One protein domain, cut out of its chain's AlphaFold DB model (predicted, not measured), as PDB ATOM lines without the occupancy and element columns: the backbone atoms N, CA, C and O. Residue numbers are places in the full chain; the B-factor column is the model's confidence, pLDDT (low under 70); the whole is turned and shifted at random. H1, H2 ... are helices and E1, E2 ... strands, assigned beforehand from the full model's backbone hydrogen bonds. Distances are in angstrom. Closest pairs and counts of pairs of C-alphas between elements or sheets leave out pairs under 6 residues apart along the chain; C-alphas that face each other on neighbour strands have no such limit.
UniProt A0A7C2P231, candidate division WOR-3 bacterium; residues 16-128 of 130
ATOM      1  N   ILE A  16     377.917 317.948 203.603       81.00
ATOM      2  CA  ILE A  16     377.006 316.983 204.221       81.00
ATOM      3  C   ILE A  16     377.722 316.107 205.251       81.00
ATOM      4  O   ILE A  16     377.190 315.919 206.339       81.00
ATOM      5  N   PHE A  17     378.956 315.670 204.977       80.06
ATOM      6  CA  PHE A  17     379.737 314.856 205.908       80.06
ATOM      7  C   PHE A  17     379.994 315.607 207.214       80.06
ATOM      8  O   PHE A  17     379.723 315.083 208.288       80.06
ATOM      9  N   LYS A  18     380.372 316.891 207.128       80.44
ATOM     10  CA  LYS A  18     380.524 317.762 208.309       80.44
ATOM     11  C   LYS A  18     379.245 317.885 209.148       80.44
ATOM     12  O   LYS A  18     379.343 318.052 210.357       80.44
ATOM     13  N   ARG A  19     378.059 317.801 208.532       81.44
ATOM     14  CA  ARG A  19     376.758 317.810 209.234       81.44
ATOM     15  C   ARG A  19     376.352 316.442 209.787       81.44
ATOM     16  O   ARG A  19     375.454 316.385 210.617       81.44
ATOM     17  N   MET A  20     376.984 315.367 209.322       84.25
ATOM     18  CA  MET A  20     376.745 313.992 209.773       84.25
ATOM     19  C   MET A  20     377.717 313.547 210.872       84.25
ATOM     20  O   MET A  20     377.565 312.448 211.403       84.25
ATOM     21  N   VAL A  21     378.699 314.379 211.238       89.06
ATOM     22  CA  VAL A  21     379.569 314.116 212.389       89.06
ATOM     23  C   VAL A  21     378.744 314.218 213.669       89.06
ATOM     24  O   VAL A  21     378.202 315.273 213.995       89.06
ATOM     25  N   ILE A  22     378.677 313.111 214.401       90.94
ATOM     26  CA  ILE A  22     377.964 312.990 215.669       90.94
ATOM     27  C   ILE A  22     378.934 312.540 216.758       90.94
ATOM     28  O   ILE A  22     379.695 311.591 216.587       90.94
ATOM     29  N   ASP A  23     378.889 313.223 217.898       95.19
ATOM     30  CA  ASP A  23     379.478 312.712 219.133       95.19
ATOM     31  C   ASP A  23     378.482 311.727 219.753       95.19
ATOM     32  O   ASP A  23     377.492 312.124 220.380       95.19
ATOM     33  N   CYS A  24     378.714 310.437 219.508       95.38
ATOM     34  CA  CYS A  24     377.805 309.375 219.919       95.38
ATOM     35  C   CYS A  24     377.584 309.340 221.435       95.38
ATOM     36  O   CYS A  24     376.448 309.142 221.858       95.38
ATOM     37  N   GLU A  25     378.616 309.559 222.256       96.94
ATOM     38  CA  GLU A  25     378.458 309.519 223.715       96.94
ATOM     39  C   GLU A  25     377.695 310.733 224.231       96.94
ATOM     40  O   GLU A  25     376.788 310.589 225.055       96.94
ATOM     41  N   LYS A  26     377.982 311.926 223.699       97.50
ATOM     42  CA  LYS A  26     377.219 313.127 224.052       97.50
ATOM     43  C   LYS A  26     375.740 312.970 223.701       97.50
ATOM     44  O   LYS A  26     374.879 313.280 224.525       97.50
ATOM     45  N   VAL A  27     375.431 312.479 222.500       97.69
ATOM     46  CA  VAL A  27     374.040 312.276 222.074       97.69
ATOM     47  C   VAL A  27     373.374 311.150 222.864       97.69
ATOM     48  O   VAL A  27     372.237 311.318 223.303       97.69
ATOM     49  N   ALA A  28     374.078 310.048 223.133       98.44
ATOM     50  CA  ALA A  28     373.569 308.979 223.984       98.44
ATOM     51  C   ALA A  28     373.213 309.496 225.384       98.44
ATOM     52  O   ALA A  28     372.145 309.167 225.892       98.44
ATOM     53  N   HIS A  29     374.051 310.345 225.985       98.56
ATOM     54  CA  HIS A  29     373.775 310.947 227.290       98.56
ATOM     55  C   HIS A  29     372.522 311.836 227.269       98.56
ATOM     56  O   HIS A  29     371.682 311.738 228.165       98.56
ATOM     57  N   ILE A  30     372.351 312.652 226.221       98.50
ATOM     58  CA  ILE A  30     371.146 313.478 226.030       98.50
ATOM     59  C   ILE A  30     369.892 312.595 225.953       98.50
ATOM     60  O   ILE A  30     368.914 312.860 226.651       98.50
ATOM     61  N   ILE A  31     369.923 311.527 225.149       98.56
ATOM     62  CA  ILE A  31     368.774 310.626 224.973       98.56
ATOM     63  C   ILE A  31     368.477 309.848 226.261       98.56
ATOM     64  O   ILE A  31     367.319 309.731 226.651       98.56
ATOM     65  N   VAL A  32     369.504 309.350 226.951       98.69
ATOM     66  CA  VAL A  32     369.362 308.643 228.234       98.69
ATOM     67  C   VAL A  32     368.672 309.526 229.273       98.69
ATOM     68  O   VAL A  32     367.722 309.083 229.918       98.69
ATOM     69  N   ASN A  33     369.098 310.785 229.404       98.62
ATOM     70  CA  ASN A  33     368.480 311.720 230.340       98.62
ATOM     71  C   ASN A  33     367.043 312.062 229.942       98.62
ATOM     72  O   ASN A  33     366.176 312.108 230.808       98.62
ATOM     73  N   PHE A  34     366.775 312.228 228.644       98.56
ATOM     74  CA  PHE A  34     365.416 312.428 228.142       98.56
ATOM     75  C   PHE A  34     364.491 311.255 228.500       98.56
ATOM     76  O   PHE A  34     363.392 311.479 229.005       98.56
ATOM     77  N   ILE A  35     364.933 310.008 228.290       98.44
ATOM     78  CA  ILE A  35     364.152 308.814 228.646       98.44
ATOM     79  C   ILE A  35     363.882 308.793 230.154       98.44
ATOM     80  O   ILE A  35     362.738 308.599 230.560       98.44
ATOM     81  N   ARG A  36     364.914 309.019 230.981       98.25
ATOM     82  CA  ARG A  36     364.782 309.033 232.445       98.25
ATOM     83  C   ARG A  36     363.763 310.081 232.901       98.25
ATOM     84  O   ARG A  36     362.813 309.734 233.595       98.25
ATOM     85  N   GLN A  37     363.907 311.317 232.424       98.25
ATOM     86  CA  GLN A  37     363.001 312.418 232.745       98.25
ATOM     87  C   GLN A  37     361.559 312.100 232.338       98.25
ATOM     88  O   GLN A  37     360.639 312.322 233.117       98.25
ATOM     89  N   LYS A  38     361.338 311.535 231.144       98.06
ATOM     90  CA  LYS A  38     359.984 311.190 230.687       98.06
ATOM     91  C   LYS A  38     359.330 310.107 231.535       98.06
ATOM     92  O   LYS A  38     358.138 310.188 231.808       98.06
ATOM     93  N   VAL A  39     360.092 309.107 231.966       97.69
ATOM     94  CA  VAL A  39     359.582 308.055 232.859       97.69
ATOM     95  C   VAL A  39     359.195 308.634 234.224       97.69
ATOM     96  O   VAL A  39     358.143 308.275 234.754       97.69
ATOM     97  N   GLU A  40     360.007 309.547 234.763       96.94
ATOM     98  CA  GLU A  40     359.747 310.239 236.034       96.94
ATOM     99  C   GLU A  40     358.522 311.162 235.955       96.94
ATOM    100  O   GLU A  40     357.634 311.066 236.801       96.94
ATOM    101  N   GLU A  41     358.428 311.998 234.914       97.94
ATOM    102  CA  GLU A  41     357.295 312.907 234.673       97.94
ATOM    103  C   GLU A  41     355.960 312.153 234.597       97.94
ATOM    104  O   GLU A  41     354.962 312.568 235.184       97.94
ATOM    105  N   GLU A  42     355.950 311.003 233.924       96.94
ATOM    106  CA  GLU A  42     354.764 310.158 233.756       96.94
ATOM    107  C   GLU A  42     354.491 309.249 234.972       96.94
ATOM    108  O   GLU A  42     353.571 308.420 234.948       96.94
ATOM    109  N   THR A  43     355.294 309.376 236.041       95.88
ATOM    110  CA  THR A  43     355.214 308.569 237.271       95.88
ATOM    111  C   THR A  43     355.185 307.063 236.959       95.88
ATOM    112  O   THR A  43     354.372 306.296 237.485       95.88
ATOM    113  N   LYS A  44     356.037 306.623 236.024       96.38
ATOM    114  CA  LYS A  44     356.171 305.216 235.615       96.38
ATOM    115  C   LYS A  44     357.423 304.590 236.223       96.38
ATOM    116  O   LYS A  44     358.351 305.268 236.636       96.38
ATOM    117  N   ASN A  45     357.455 303.258 236.234       93.25
ATOM    118  CA  ASN A  45     358.544 302.476 236.833       93.25
ATOM    119  C   ASN A  45     359.429 301.762 235.798       93.25
ATOM    120  O   ASN A  45     360.241 300.918 236.175       93.25
ATOM    121  N   GLY A  46     359.258 302.059 234.509       96.25
ATOM    122  CA  GLY A  46     359.951 301.375 233.424       96.25
ATOM    123  C   GLY A  46     359.409 301.741 232.048       96.25
ATOM    124  O   GLY A  46     358.547 302.613 231.921       96.25
ATOM    125  N   VAL A  47     359.905 301.050 231.023       97.62
ATOM    126  CA  VAL A  47     359.545 301.273 229.616       97.62
ATOM    127  C   VAL A  47     359.199 299.970 228.902       97.62
ATOM    128  O   VAL A  47     359.705 298.895 229.235       97.62
ATOM    129  N   VAL A  48     358.349 300.084 227.883       97.19
ATOM    130  CA  VAL A  48     358.025 299.004 226.946       97.19
ATOM    131  C   VAL A  48     358.359 299.480 225.539       97.19
ATOM    132  O   VAL A  48     357.998 300.598 225.175       97.19
ATOM    133  N   LEU A  49     359.029 298.649 224.745       97.25
ATOM    134  CA  LEU A  49     359.371 298.976 223.362       97.25
ATOM    135  C   LEU A  49     359.303 297.758 222.438       97.25
ATOM    136  O   LEU A  49     359.470 296.613 222.862       97.25
ATOM    137  N   GLY A  50     359.079 298.019 221.152       98.06
ATOM    138  CA  GLY A  50     359.261 297.019 220.108       98.06
ATOM    139  C   GLY A  50     360.748 296.799 219.828       98.06
ATOM    140  O   GLY A  50     361.490 297.766 219.664       98.06
ATOM    141  N   LEU A  51     361.175 295.541 219.742       98.44
ATOM    142  CA  LEU A  51     362.530 295.156 219.355       98.44
ATOM    143  C   LEU A  51     362.446 294.302 218.095       98.44
ATOM    144  O   LEU A  51     362.148 293.119 218.184       98.44
ATOM    145  N   SER A  52     362.679 294.905 216.926       97.44
ATOM    146  CA  SER A  52     362.506 294.236 215.629       97.44
ATOM    147  C   SER A  52     363.748 293.483 215.161       97.44
ATOM    148  O   SER A  52     363.650 292.686 214.241       97.44
ATOM    149  N   GLY A  53     364.914 293.746 215.763       96.69
ATOM    150  CA  GLY A  53     366.210 293.242 215.295       96.69
ATOM    151  C   GLY A  53     366.915 294.173 214.303       96.69
ATOM    152  O   GLY A  53     368.006 293.855 213.837       96.69
ATOM    153  N   GLY A  54     366.317 295.327 213.989       97.62
ATOM    154  CA  GLY A  54     366.977 296.417 213.267       97.62
ATOM    155  C   GLY A  54     367.842 297.289 214.185       97.62
ATOM    156  O   GLY A  54     367.656 297.301 215.408       97.62
ATOM    157  N   ILE A  55     368.761 298.054 213.587       97.62
ATOM    158  CA  ILE A  55     369.726 298.891 214.317       97.62
ATOM    159  C   ILE A  55     369.044 299.932 215.210       97.62
ATOM    160  O   ILE A  55     369.419 300.057 216.371       97.62
ATOM    161  N   ASP A  56     367.986 300.585 214.729       97.44
ATOM    162  CA  ASP A  56     367.294 301.638 215.481       97.44
ATOM    163  C   ASP A  56     366.693 301.093 216.780       97.44
ATOM    164  O   ASP A  56     367.014 301.561 217.871       97.44
ATOM    165  N   SER A  57     365.874 300.039 216.679       98.06
ATOM    166  CA  SER A  57     365.253 299.409 217.853       98.06
ATOM    167  C   SER A  57     366.288 298.833 218.823       98.06
ATOM    168  O   SER A  57     366.097 298.889 220.037       98.06
ATOM    169  N   SER A  58     367.415 298.343 218.295       98.50
ATOM    170  CA  SER A  58     368.515 297.832 219.107       98.50
ATOM    171  C   SER A  58     369.167 298.964 219.896       98.50
ATOM    172  O   SER A  58     369.257 298.874 221.116       98.50
ATOM    173  N   VAL A  59     369.539 300.070 219.241       98.38
ATOM    174  CA  VAL A  59     370.116 301.255 219.900       98.38
ATOM    175  C   VAL A  59     369.185 301.779 220.992       98.38
ATOM    176  O   VAL A  59     369.637 302.024 222.110       98.38
ATOM    177  N   VAL A  60     367.882 301.889 220.714       98.44
ATOM    178  CA  VAL A  60     366.904 302.325 221.720       98.44
ATOM    179  C   VAL A  60     366.859 301.362 222.911       98.44
ATOM    180  O   VAL A  60     366.805 301.833 224.043       98.44
ATOM    181  N   ALA A  61     366.953 300.042 222.707       98.56
ATOM    182  CA  ALA A  61     366.996 299.074 223.807       98.56
ATOM    183  C   ALA A  61     368.226 299.271 224.715       98.56
ATOM    184  O   ALA A  61     368.082 299.304 225.939       98.56
ATOM    185  N   TYR A  62     369.418 299.483 224.141       98.62
ATOM    186  CA  TYR A  62     370.628 299.792 224.921       98.62
ATOM    187  C   TYR A  62     370.485 301.103 225.701       98.62
ATOM    188  O   TYR A  62     370.841 301.167 226.880       98.62
ATOM    189  N   LEU A  63     369.954 302.153 225.068       98.69
ATOM    190  CA  LEU A  63     369.747 303.449 225.721       98.69
ATOM    191  C   LEU A  63     368.680 303.371 226.821       98.69
ATOM    192  O   LEU A  63     368.854 303.972 227.877       98.69
ATOM    193  N   ALA A  64     367.617 302.589 226.620       98.56
ATOM    194  CA  ALA A  64     366.581 302.352 227.620       98.56
ATOM    195  C   ALA A  64     367.140 301.653 228.865       98.56
ATOM    196  O   ALA A  64     366.884 302.098 229.984       98.56
ATOM    197  N   VAL A  65     367.956 300.607 228.691       98.56
ATOM    198  CA  VAL A  65     368.619 299.931 229.819       98.56
ATOM    199  C   VAL A  65     369.590 300.872 230.528       98.56
ATOM    200  O   VAL A  65     369.574 300.932 231.757       98.56
ATOM    201  N   ARG A  66     370.376 301.665 229.782       98.44
ATOM    202  CA  ARG A  66     371.244 302.709 230.360       98.44
ATOM    203  C   ARG A  66     370.452 303.736 231.175       98.44
ATOM    204  O   ARG A  66     370.935 304.156 232.216       98.44
ATOM    205  N   ALA A  67     369.268 304.140 230.720       98.38
ATOM    206  CA  ALA A  67     368.430 305.118 231.415       98.38
ATOM    207  C   ALA A  67     367.764 304.561 232.674       98.38
ATOM    208  O   ALA A  67     367.666 305.267 233.675       98.38
ATOM    209  N   MET A  68     367.306 303.309 232.627       97.88
ATOM    210  CA  MET A  68     366.643 302.661 233.761       97.88
ATOM    211  C   MET A  68     367.620 302.094 234.792       97.88
ATOM    212  O   MET A  68     367.190 301.775 235.901       97.88
ATOM    213  N   GLU A  69     368.892 301.915 234.412       97.00
ATOM    214  CA  GLU A  69     369.977 301.325 235.221       97.00
ATOM    215  C   GLU A  69     369.654 299.915 235.753       97.00
ATOM    216  O   GLU A  69     370.354 299.361 236.596       97.00
ATOM    217  N   ASN A  70     368.575 299.317 235.248       96.62
ATOM    218  CA  ASN A  70     368.057 298.031 235.662       96.62
ATOM    219  C   ASN A  70     367.284 297.385 234.496       96.62
ATOM    220  O   ASN A  70     366.198 297.863 234.150       96.62
ATOM    221  N   PRO A  71     367.794 296.283 233.916       97.38
ATOM    222  CA  PRO A  71     367.122 295.558 232.840       97.38
ATOM    223  C   PRO A  71     365.693 295.105 233.174       97.38
ATOM    224  O   PRO A  71     364.858 295.036 232.279       97.38
ATOM    225  N   SER A  72     365.362 294.850 234.448       97.50
ATOM    226  CA  SER A  72     364.014 294.392 234.829       97.50
ATOM    227  C   SER A  72     362.922 295.451 234.648       97.50
ATOM    228  O   SER A  72     361.741 295.111 234.639       97.50
ATOM    229  N   LYS A  73     363.309 296.722 234.472       97.44
ATOM    230  CA  LYS A  73     362.415 297.850 234.171       97.44
ATOM    231  C   LYS A  73     362.228 298.088 232.668       97.44
ATOM    232  O   LYS A  73     361.574 299.053 232.278       97.44
ATOM    233  N   VAL A  74     362.818 297.252 231.814       98.31
ATOM    234  CA  VAL A  74     362.740 297.371 230.355       98.31
ATOM    235  C   VAL A  74     362.104 296.102 229.795       98.31
ATOM    236  O   VAL A  74     362.636 295.004 229.931       98.31
ATOM    237  N   HIS A  75     360.956 296.246 229.138       97.38
ATOM    238  CA  HIS A  75     360.252 295.132 228.508       97.38
ATOM    239  C   HIS A  75     360.271 295.280 226.992       97.38
ATOM    240  O   HIS A  75     359.894 296.324 226.458       97.38
ATOM    241  N   VAL A  76     360.673 294.223 226.287       98.19
ATOM    242  CA  VAL A  76     360.765 294.235 224.825       98.19
ATOM    243  C   VAL A  76     359.781 293.257 224.196       98.19
ATOM    244  O   VAL A  76     359.616 292.129 224.667       98.19
ATOM    245  N   LEU A  77     359.133 293.698 223.119       98.38
ATOM    246  CA  LEU A  77     358.229 292.883 222.311       98.38
ATOM    247  C   LEU A  77     358.794 292.719 220.896       98.38
ATOM    248  O   LEU A  77     359.035 293.710 220.210       98.38
ATOM    249  N   TYR A  78     358.953 291.482 220.437       98.31
ATOM    250  CA  TYR A  78     359.148 291.179 219.021       98.31
ATOM    251  C   TYR A  78     357.782 290.928 218.388       98.31
ATOM    252  O   TYR A  78     357.172 289.876 218.590       98.31
ATOM    253  N   LEU A  79     357.284 291.941 217.682       97.44
ATOM    254  CA  LEU A  79     356.021 291.886 216.953       97.44
ATOM    255  C   LEU A  79     356.318 291.404 215.534       97.44
ATOM    256  O   LEU A  79     357.015 292.102 214.798       97.44
ATOM    257  N   PHE A  80     355.820 290.229 215.166       97.00
ATOM    258  CA  PHE A  80     356.066 289.644 213.850       97.00
ATOM    259  C   PHE A  80     354.773 289.311 213.131       97.00
ATOM    260  O   PHE A  80     353.722 289.125 213.739       97.00
ATOM    261  N   ASP A  81     354.883 289.213 211.819       96.38
ATOM    262  CA  ASP A  81     353.799 288.829 210.937       96.38
ATOM    263  C   ASP A  81     354.294 287.896 209.818       96.38
ATOM    264  O   ASP A  81     355.465 287.509 209.784       96.38
ATOM    265  N   ILE A  82     353.415 287.541 208.877       94.00
ATOM    266  CA  ILE A  82     353.744 286.630 207.762       94.00
ATOM    267  C   ILE A  82     354.855 287.138 206.835       94.00
ATOM    268  O   ILE A  82     355.407 286.352 206.069       94.00
ATOM    269  N   THR A  83     355.161 288.434 206.861       92.44
ATOM    270  CA  THR A  83     356.207 289.055 206.038       92.44
ATOM    271  C   THR A  83     357.538 289.173 206.776       92.44
ATOM    272  O   THR A  83     358.554 289.510 206.173       92.44
ATOM    273  N   SER A  84     357.557 288.875 208.076       94.06
ATOM    274  CA  SER A  84     358.735 289.040 208.919       94.06
ATOM    275  C   SER A  84     359.777 287.952 208.658       94.06
ATOM    276  O   SER A  84     359.515 286.756 208.805       94.06
ATOM    277  N   GLU A  85     361.003 288.354 208.324       95.19
ATOM    278  CA  GLU A  85     362.089 287.402 208.102       95.19
ATOM    279  C   GLU A  85     362.647 286.854 209.422       95.19
ATOM    280  O   GLU A  85     362.986 287.592 210.352       95.19
ATOM    281  N   LYS A  86     362.856 285.533 209.474       93.06
ATOM    282  CA  LYS A  86     363.366 284.828 210.662       93.06
ATOM    283  C   LYS A  86     364.725 285.350 211.157       93.06
ATOM    284  O   LYS A  86     365.022 285.232 212.341       93.06
ATOM    285  N   GLN A  87     365.551 285.924 210.281       97.00
ATOM    286  CA  GLN A  87     366.855 286.470 210.671       97.00
ATOM    287  C   GLN A  87     366.734 287.630 211.670       97.00
ATOM    288  O   GLN A  87     367.510 287.702 212.621       97.00
ATOM    289  N   PHE A  88     365.728 288.494 211.506       96.69
ATOM    290  CA  PHE A  88     365.541 289.666 212.360       96.69
ATOM    291  C   PHE A  88     365.093 289.274 213.766       96.69
ATOM    292  O   PHE A  88     365.580 289.840 214.744       96.69
ATOM    293  N   LYS A  89     364.292 288.208 213.885       97.69
ATOM    294  CA  LYS A  89     364.010 287.566 215.174       97.69
ATOM    295  C   LYS A  89     365.295 287.179 215.906       97.69
ATOM    296  O   LYS A  89     365.430 287.491 217.085       97.69
ATOM    297  N   ASN A  90     366.237 286.523 215.226       97.88
ATOM    298  CA  ASN A  90     367.486 286.086 215.856       97.88
ATOM    299  C   ASN A  90     368.316 287.285 216.346       97.88
ATOM    300  O   ASN A  90     368.861 287.239 217.446       97.88
ATOM    301  N   TYR A  91     368.376 288.373 215.570       98.31
ATOM    302  CA  TYR A  91     369.049 289.608 215.992       98.31
ATOM    303  C   TYR A  91     368.372 290.242 217.212       98.31
ATOM    304  O   TYR A  91     369.049 290.619 218.166       98.31
ATOM    305  N   ALA A  92     367.040 290.304 217.220       98.31
ATOM    306  CA  ALA A  92     366.265 290.818 218.344       98.31
ATOM    307  C   ALA A  92     366.481 289.983 219.621       98.31
ATOM    308  O   ALA A  92     366.710 290.532 220.699       98.31
ATOM    309  N   GLN A  93     366.468 288.652 219.494       98.19
ATOM    310  CA  GLN A  93     366.741 287.726 220.595       98.19
ATOM    311  C   GLN A  93     368.150 287.911 221.159       98.19
ATOM    312  O   GLN A  93     368.325 287.934 222.376       98.19
ATOM    313  N   GLU A  94     369.149 288.080 220.293       98.50
ATOM    314  CA  GLU A  94     370.535 288.274 220.714       98.50
ATOM    315  C   GLU A  94     370.723 289.597 221.468       98.50
ATOM    316  O   GLU A  94     371.345 289.610 222.529       98.50
ATOM    317  N   VAL A  95     370.119 290.692 220.994       98.56
ATOM    318  CA  VAL A  95     370.129 291.982 221.706       98.56
ATOM    319  C   VAL A  95     369.480 291.856 223.084       98.56
ATOM    320  O   VAL A  95     370.058 292.284 224.085       98.56
ATOM    321  N   ALA A  96     368.303 291.227 223.166       98.31
ATOM    322  CA  ALA A  96     367.626 291.014 224.442       98.31
ATOM    323  C   ALA A  96     368.477 290.167 225.402       98.31
ATOM    324  O   ALA A  96     368.598 290.507 226.579       98.31
ATOM    325  N   ARG A  97     369.127 289.114 224.893       98.38
ATOM    326  CA  ARG A  97     370.032 288.254 225.664       98.38
ATOM    327  C   ARG A  97     371.233 289.029 226.208       98.38
ATOM    328  O   ARG A  97     371.549 288.884 227.385       98.38
ATOM    329  N   GLN A  98     371.893 289.845 225.383       98.44
ATOM    330  CA  GLN A  98     373.050 290.648 225.800       98.44
ATOM    331  C   GLN A  98     372.695 291.671 226.883       98.44
ATOM    332  O   GLN A  98     373.505 291.934 227.769       98.44
ATOM    333  N   LEU A  99     371.482 292.220 226.829       98.25
ATOM    334  CA  LEU A  99     370.983 293.204 227.788       98.25
ATOM    335  C   LEU A  99     370.310 292.589 229.028       98.25
ATOM    336  O   LEU A  99     369.922 293.330 229.928       98.25
ATOM    337  N   GLY A 100     370.152 291.262 229.092       98.00
ATOM    338  CA  GLY A 100     369.455 290.585 230.193       98.00
ATOM    339  C   GLY A 100     367.949 290.876 230.241       98.00
ATOM    340  O   GLY A 100     367.366 290.937 231.321       98.00
ATOM    341  N   LEU A 101     367.324 291.092 229.081       97.94
ATOM    342  CA  LEU A 101     365.915 291.463 228.945       97.94
ATOM    343  C   LEU A 101     365.011 290.248 228.739       97.94
ATOM    344  O   LEU A 101     365.379 289.265 228.096       97.94
ATOM    345  N   VAL A 102     363.770 290.360 229.217       93.81
ATOM    346  CA  VAL A 102     362.715 289.389 228.902       93.81
ATOM    347  C   VAL A 102     362.236 289.625 227.472       93.81
ATOM    348  O   VAL A 102     361.640 290.660 227.173       93.81
ATOM    349  N   PHE A 103     362.480 288.650 226.598       95.94
ATOM    350  CA  PHE A 103     362.078 288.687 225.194       95.94
ATOM    351  C   PHE A 103     360.710 288.031 225.000       95.94
ATOM    352  O   PHE A 103     360.573 286.819 225.178       95.94
ATOM    353  N   LYS A 104     359.695 288.819 224.631       97.56
ATOM    354  CA  LYS A 104     358.350 288.309 224.349       97.56
ATOM    355  C   LYS A 104     358.020 288.452 222.872       97.56
ATOM    356  O   LYS A 104     358.110 289.537 222.309       97.56
ATOM    357  N   GLU A 105     357.581 287.359 222.271       97.50
ATOM    358  CA  GLU A 105     357.122 287.331 220.887       97.50
ATOM    359  C   GLU A 105     355.604 287.487 220.830       97.50
ATOM    360  O   GLU A 105     354.883 286.940 221.669       97.50
ATOM    361  N   VAL A 106     355.121 288.238 219.843       97.75
ATOM    362  CA  VAL A 106     353.694 288.419 219.581       97.75
ATOM    363  C   VAL A 106     353.471 288.332 218.078       97.75
ATOM    364  O   VAL A 106     354.017 289.133 217.319       97.75
ATOM    365  N   ASP A 107     352.664 287.358 217.667       97.19
ATOM    366  CA  ASP A 107     352.170 287.265 216.296       97.19
ATOM    367  C   ASP A 107     351.056 288.299 216.110       97.19
ATOM    368  O   ASP A 107     350.049 288.256 216.816       97.19
ATOM    369  N   ILE A 108     351.260 289.242 215.195       96.75
ATOM    370  CA  ILE A 108     350.290 290.285 214.842       96.75
ATOM    371  C   ILE A 108     349.682 290.046 213.457       96.75
ATOM    372  O   ILE A 108     349.102 290.952 212.862       96.75
ATOM    373  N   THR A 109     349.826 288.838 212.901       96.19
ATOM    374  CA  THR A 109     349.395 288.508 211.539       96.19
ATOM    375  C   THR A 109     347.930 288.847 211.289       96.19
ATOM    376  O   THR A 109     347.609 289.432 210.249       96.19
ATOM    377  N   GLU A 110     347.040 288.479 212.212       95.81
ATOM    378  CA  GLU A 110     345.600 288.696 212.059       95.81
ATOM    379  C   GLU A 110     345.243 290.179 212.157       95.81
ATOM    380  O   GLU A 110     344.461 290.689 211.351       95.81
ATOM    381  N   GLU A 111     345.859 290.901 213.088       94.69
ATOM    382  CA  GLU A 111     345.713 292.344 213.244       94.69
ATOM    383  C   GLU A 111     346.208 293.081 211.994       94.69
ATOM    384  O   GLU A 111     345.460 293.873 211.417       94.69
ATOM    385  N   SER A 112     347.413 292.765 211.508       92.69
ATOM    386  CA  SER A 112     347.969 293.309 210.263       92.69
ATOM    387  C   SER A 112     347.058 293.021 209.065       92.69
ATOM    388  O   SER A 112     346.801 293.908 208.243       92.69
ATOM    389  N   ARG A 113     346.474 291.815 208.982       92.88
ATOM    390  CA  ARG A 113     345.504 291.473 207.929       92.88
ATOM    391  C   ARG A 113     344.246 292.331 208.017       92.88
ATOM    392  O   ARG A 113     343.808 292.862 206.995       92.88
ATOM    393  N   ARG A 114     343.671 292.485 209.216       93.06
ATOM    394  CA  ARG A 114     342.468 293.304 209.459       93.06
ATOM    395  C   ARG A 114     342.697 294.772 209.109       93.06
ATOM    396  O   ARG A 114     341.828 295.379 208.490       93.06
ATOM    397  N   GLN A 115     343.880 295.306 209.417       90.81
ATOM    398  CA  GLN A 115     344.292 296.668 209.051       90.81
ATOM    399  C   GLN A 115     344.585 296.830 207.548       90.81
ATOM    400  O   GLN A 115     344.790 297.939 207.058       90.81
ATOM    401  N   GLY A 116     344.569 295.734 206.784       89.69
ATOM    402  CA  GLY A 116     344.765 295.749 205.341       89.69
ATOM    403  C   GLY A 116     346.227 295.819 204.907       89.69
ATOM    404  O   GLY A 116     346.468 296.138 203.746       89.69
ATOM    405  N   ALA A 117     347.183 295.480 205.781       86.19
ATOM    406  CA  ALA A 117     348.619 295.516 205.483       86.19
ATOM    407  C   ALA A 117     349.015 294.635 204.282       86.19
ATOM    408  O   ALA A 117     349.979 294.933 203.585       86.19
ATOM    409  N   TYR A 118     348.238 293.584 203.998       86.19
ATOM    410  CA  TYR A 118     348.482 292.655 202.886       86.19
ATOM    411  C   TYR A 118     347.577 292.888 201.669       86.19
ATOM    412  O   TYR A 118     347.594 292.095 200.726       86.19
ATOM    413  N   LYS A 119     346.728 293.926 201.679       78.75
ATOM    414  CA  LYS A 119     345.868 294.216 200.525       78.75
ATOM    415  C   LYS A 119     346.742 294.732 199.386       78.75
ATOM    416  O   LYS A 119     347.443 295.727 199.539       78.75
ATOM    417  N   SER A 120     346.665 294.071 198.231       72.81
ATOM    418  CA  SER A 120     347.332 294.545 197.017       72.81
ATOM    419  C   SER A 120     346.901 295.988 196.711       72.81
ATOM    420  O   SER A 120     345.702 296.281 196.790       72.81
ATOM    421  N   PRO A 121     347.827 296.883 196.315       62.84
ATOM    422  CA  PRO A 121     347.485 298.252 195.931       62.84
ATOM    423  C   PRO A 121     346.426 298.306 194.818       62.84
ATOM    424  O   PRO A 121     345.643 299.250 194.779       62.84
ATOM    425  N   ILE A 122     346.323 297.260 193.988       66.75
ATOM    426  CA  ILE A 122     345.311 297.129 192.927       66.75
ATOM    427  C   ILE A 122     343.883 297.120 193.501       66.75
ATOM    428  O   ILE A 122     342.993 297.761 192.953       66.75
ATOM    429  N   ILE A 123     343.661 296.466 194.644       58.59
ATOM    430  CA  ILE A 123     342.333 296.356 195.274       58.59
ATOM    431  C   ILE A 123     341.864 297.713 195.822       58.59
ATOM    432  O   ILE A 123     340.666 297.982 195.875       58.59
ATOM    433  N   ARG A 124     342.796 298.602 196.192       51.75
ATOM    434  CA  ARG A 124     342.480 299.925 196.753       51.75
ATOM    435  C   ARG A 124     341.913 300.893 195.706       51.75
ATOM    436  O   ARG A 124     341.155 301.784 196.075       51.75
ATOM    437  N   PHE A 125     342.244 300.703 194.425       55.44
ATOM    438  CA  PHE A 125     341.723 301.521 193.325       55.44
ATOM    439  C   PHE A 125     340.306 301.118 192.897       55.44
ATOM    440  O   PHE A 125     339.519 301.988 192.542       55.44
ATOM    441  N   THR A 126     339.936 299.838 192.991       49.75
ATOM    442  CA  THR A 126     338.593 299.381 192.593       49.75
ATOM    443  C   THR A 126     337.502 299.819 193.576       49.75
ATOM    444  O   THR A 126     336.367 300.035 193.172       49.75
ATOM    445  N   THR A 127     337.828 300.002 194.861       50.84
ATOM    446  CA  THR A 127     336.850 300.412 195.891       50.84
ATOM    447  C   THR A 127     336.470 301.900 195.837       50.84
ATOM    448  O   THR A 127     335.485 302.283 196.448       50.84
ATOM    449  N   ILE A 128     337.218 302.750 195.122       50.81
ATOM    450  CA  ILE A 128     336.949 304.203 195.034       50.81
ATOM    451  C   ILE A 128     336.064 304.566 193.820       50.81
ATOM    452  O   ILE A 128     335.656 305.715 193.679       50.81
TER     453      ILE A 128
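Overview. This is residues 16 to 128 of the 130 residues of a protein of candidate division WOR-3 bacterium (UniProt A0A7C2P231). A small sheet of three parallel strands has two helices, H3 and H4, side by side over one face and no named helix on the other. H2 crosses the end of H3, residues 16 to 27 stick out beyond it, and past E3 the printed part trails away through H5 to H6, far from the sheet. The printed part has 113 residues with six named helices and three named strands, in the order H1 H2 E1 H3 E2 H4 E3 H5 H6; the sheet's order is E1 E2 E3, and the class is mixed, helices and strands. The whole is loose, with a radius of gyration of the C-alphas of 17.9 A and spans of 51 by 40 by 31 A.

Along the chain. The sheet holds E1, residues 47 to 50, E2, residues 74 to 80 and 19.4 A long, and E3, residues 102 to 107 and 16.6 A long. C-alpha 47 is at (359.545, 301.273, 229.616). H3, residues 55 to 68, measures 20.0 A and H4, residues 86 to 99, 20.5 A. H2, residues 24 to 41, measures 25.5 A from C-alpha 24 at (377.805, 309.375, 219.919). H1 is residues 16 to 20, H5 residues 109 to 114 and H6 residues 121 to 126, ending with C-alpha 126 at (338.593, 299.381, 192.593).

Arrangement. E2 is the inner strand, parallel to the edge strands E1, at 20 degrees, and E3, at 27 degrees. N 75 and O 47 are 2.9 A apart, and N 78 and O 104 are 2.8 A apart, within hydrogen-bond range. H3 and H4 are on the same face in two layers, helices over a sheet: H3 lies over E1 and E2 at a height of 9.4 A, H4 over E2 and E3 at 9.5 A. E1, H3, E2 and E2, H4, E3 are strand-helix-strand units, parallel neighbour strands joined through a helix, each with a right-handed crossover. H3 and H4 touch at a shallow tilt of 20 degrees, the same way; their closest C-alphas, of Ser 58 and Val 95, are 6.6 A apart. H2, with residues 28 to 36 alone, touches H3 at a steep tilt of 59 degrees; the closest C-alphas, of Val 32 and Ala 67, are 4.8 A apart. H1, H5 and H6 touch no helix and are not on the sheet. Every O i to N i+4 pair is within hydrogen-bond range in H1 to H5; H6 has 0 of 2, and 2 of 3 O i to N i+3 pairs.

Size, cuts and confidence. The C-alphas of Glu 69 and Thr 126, the two farthest apart, are 53.0 A apart. The printed part has no cut and no long link. Mean pLDDT of the printed part is 92.7; residues 121 to 128 are under 70.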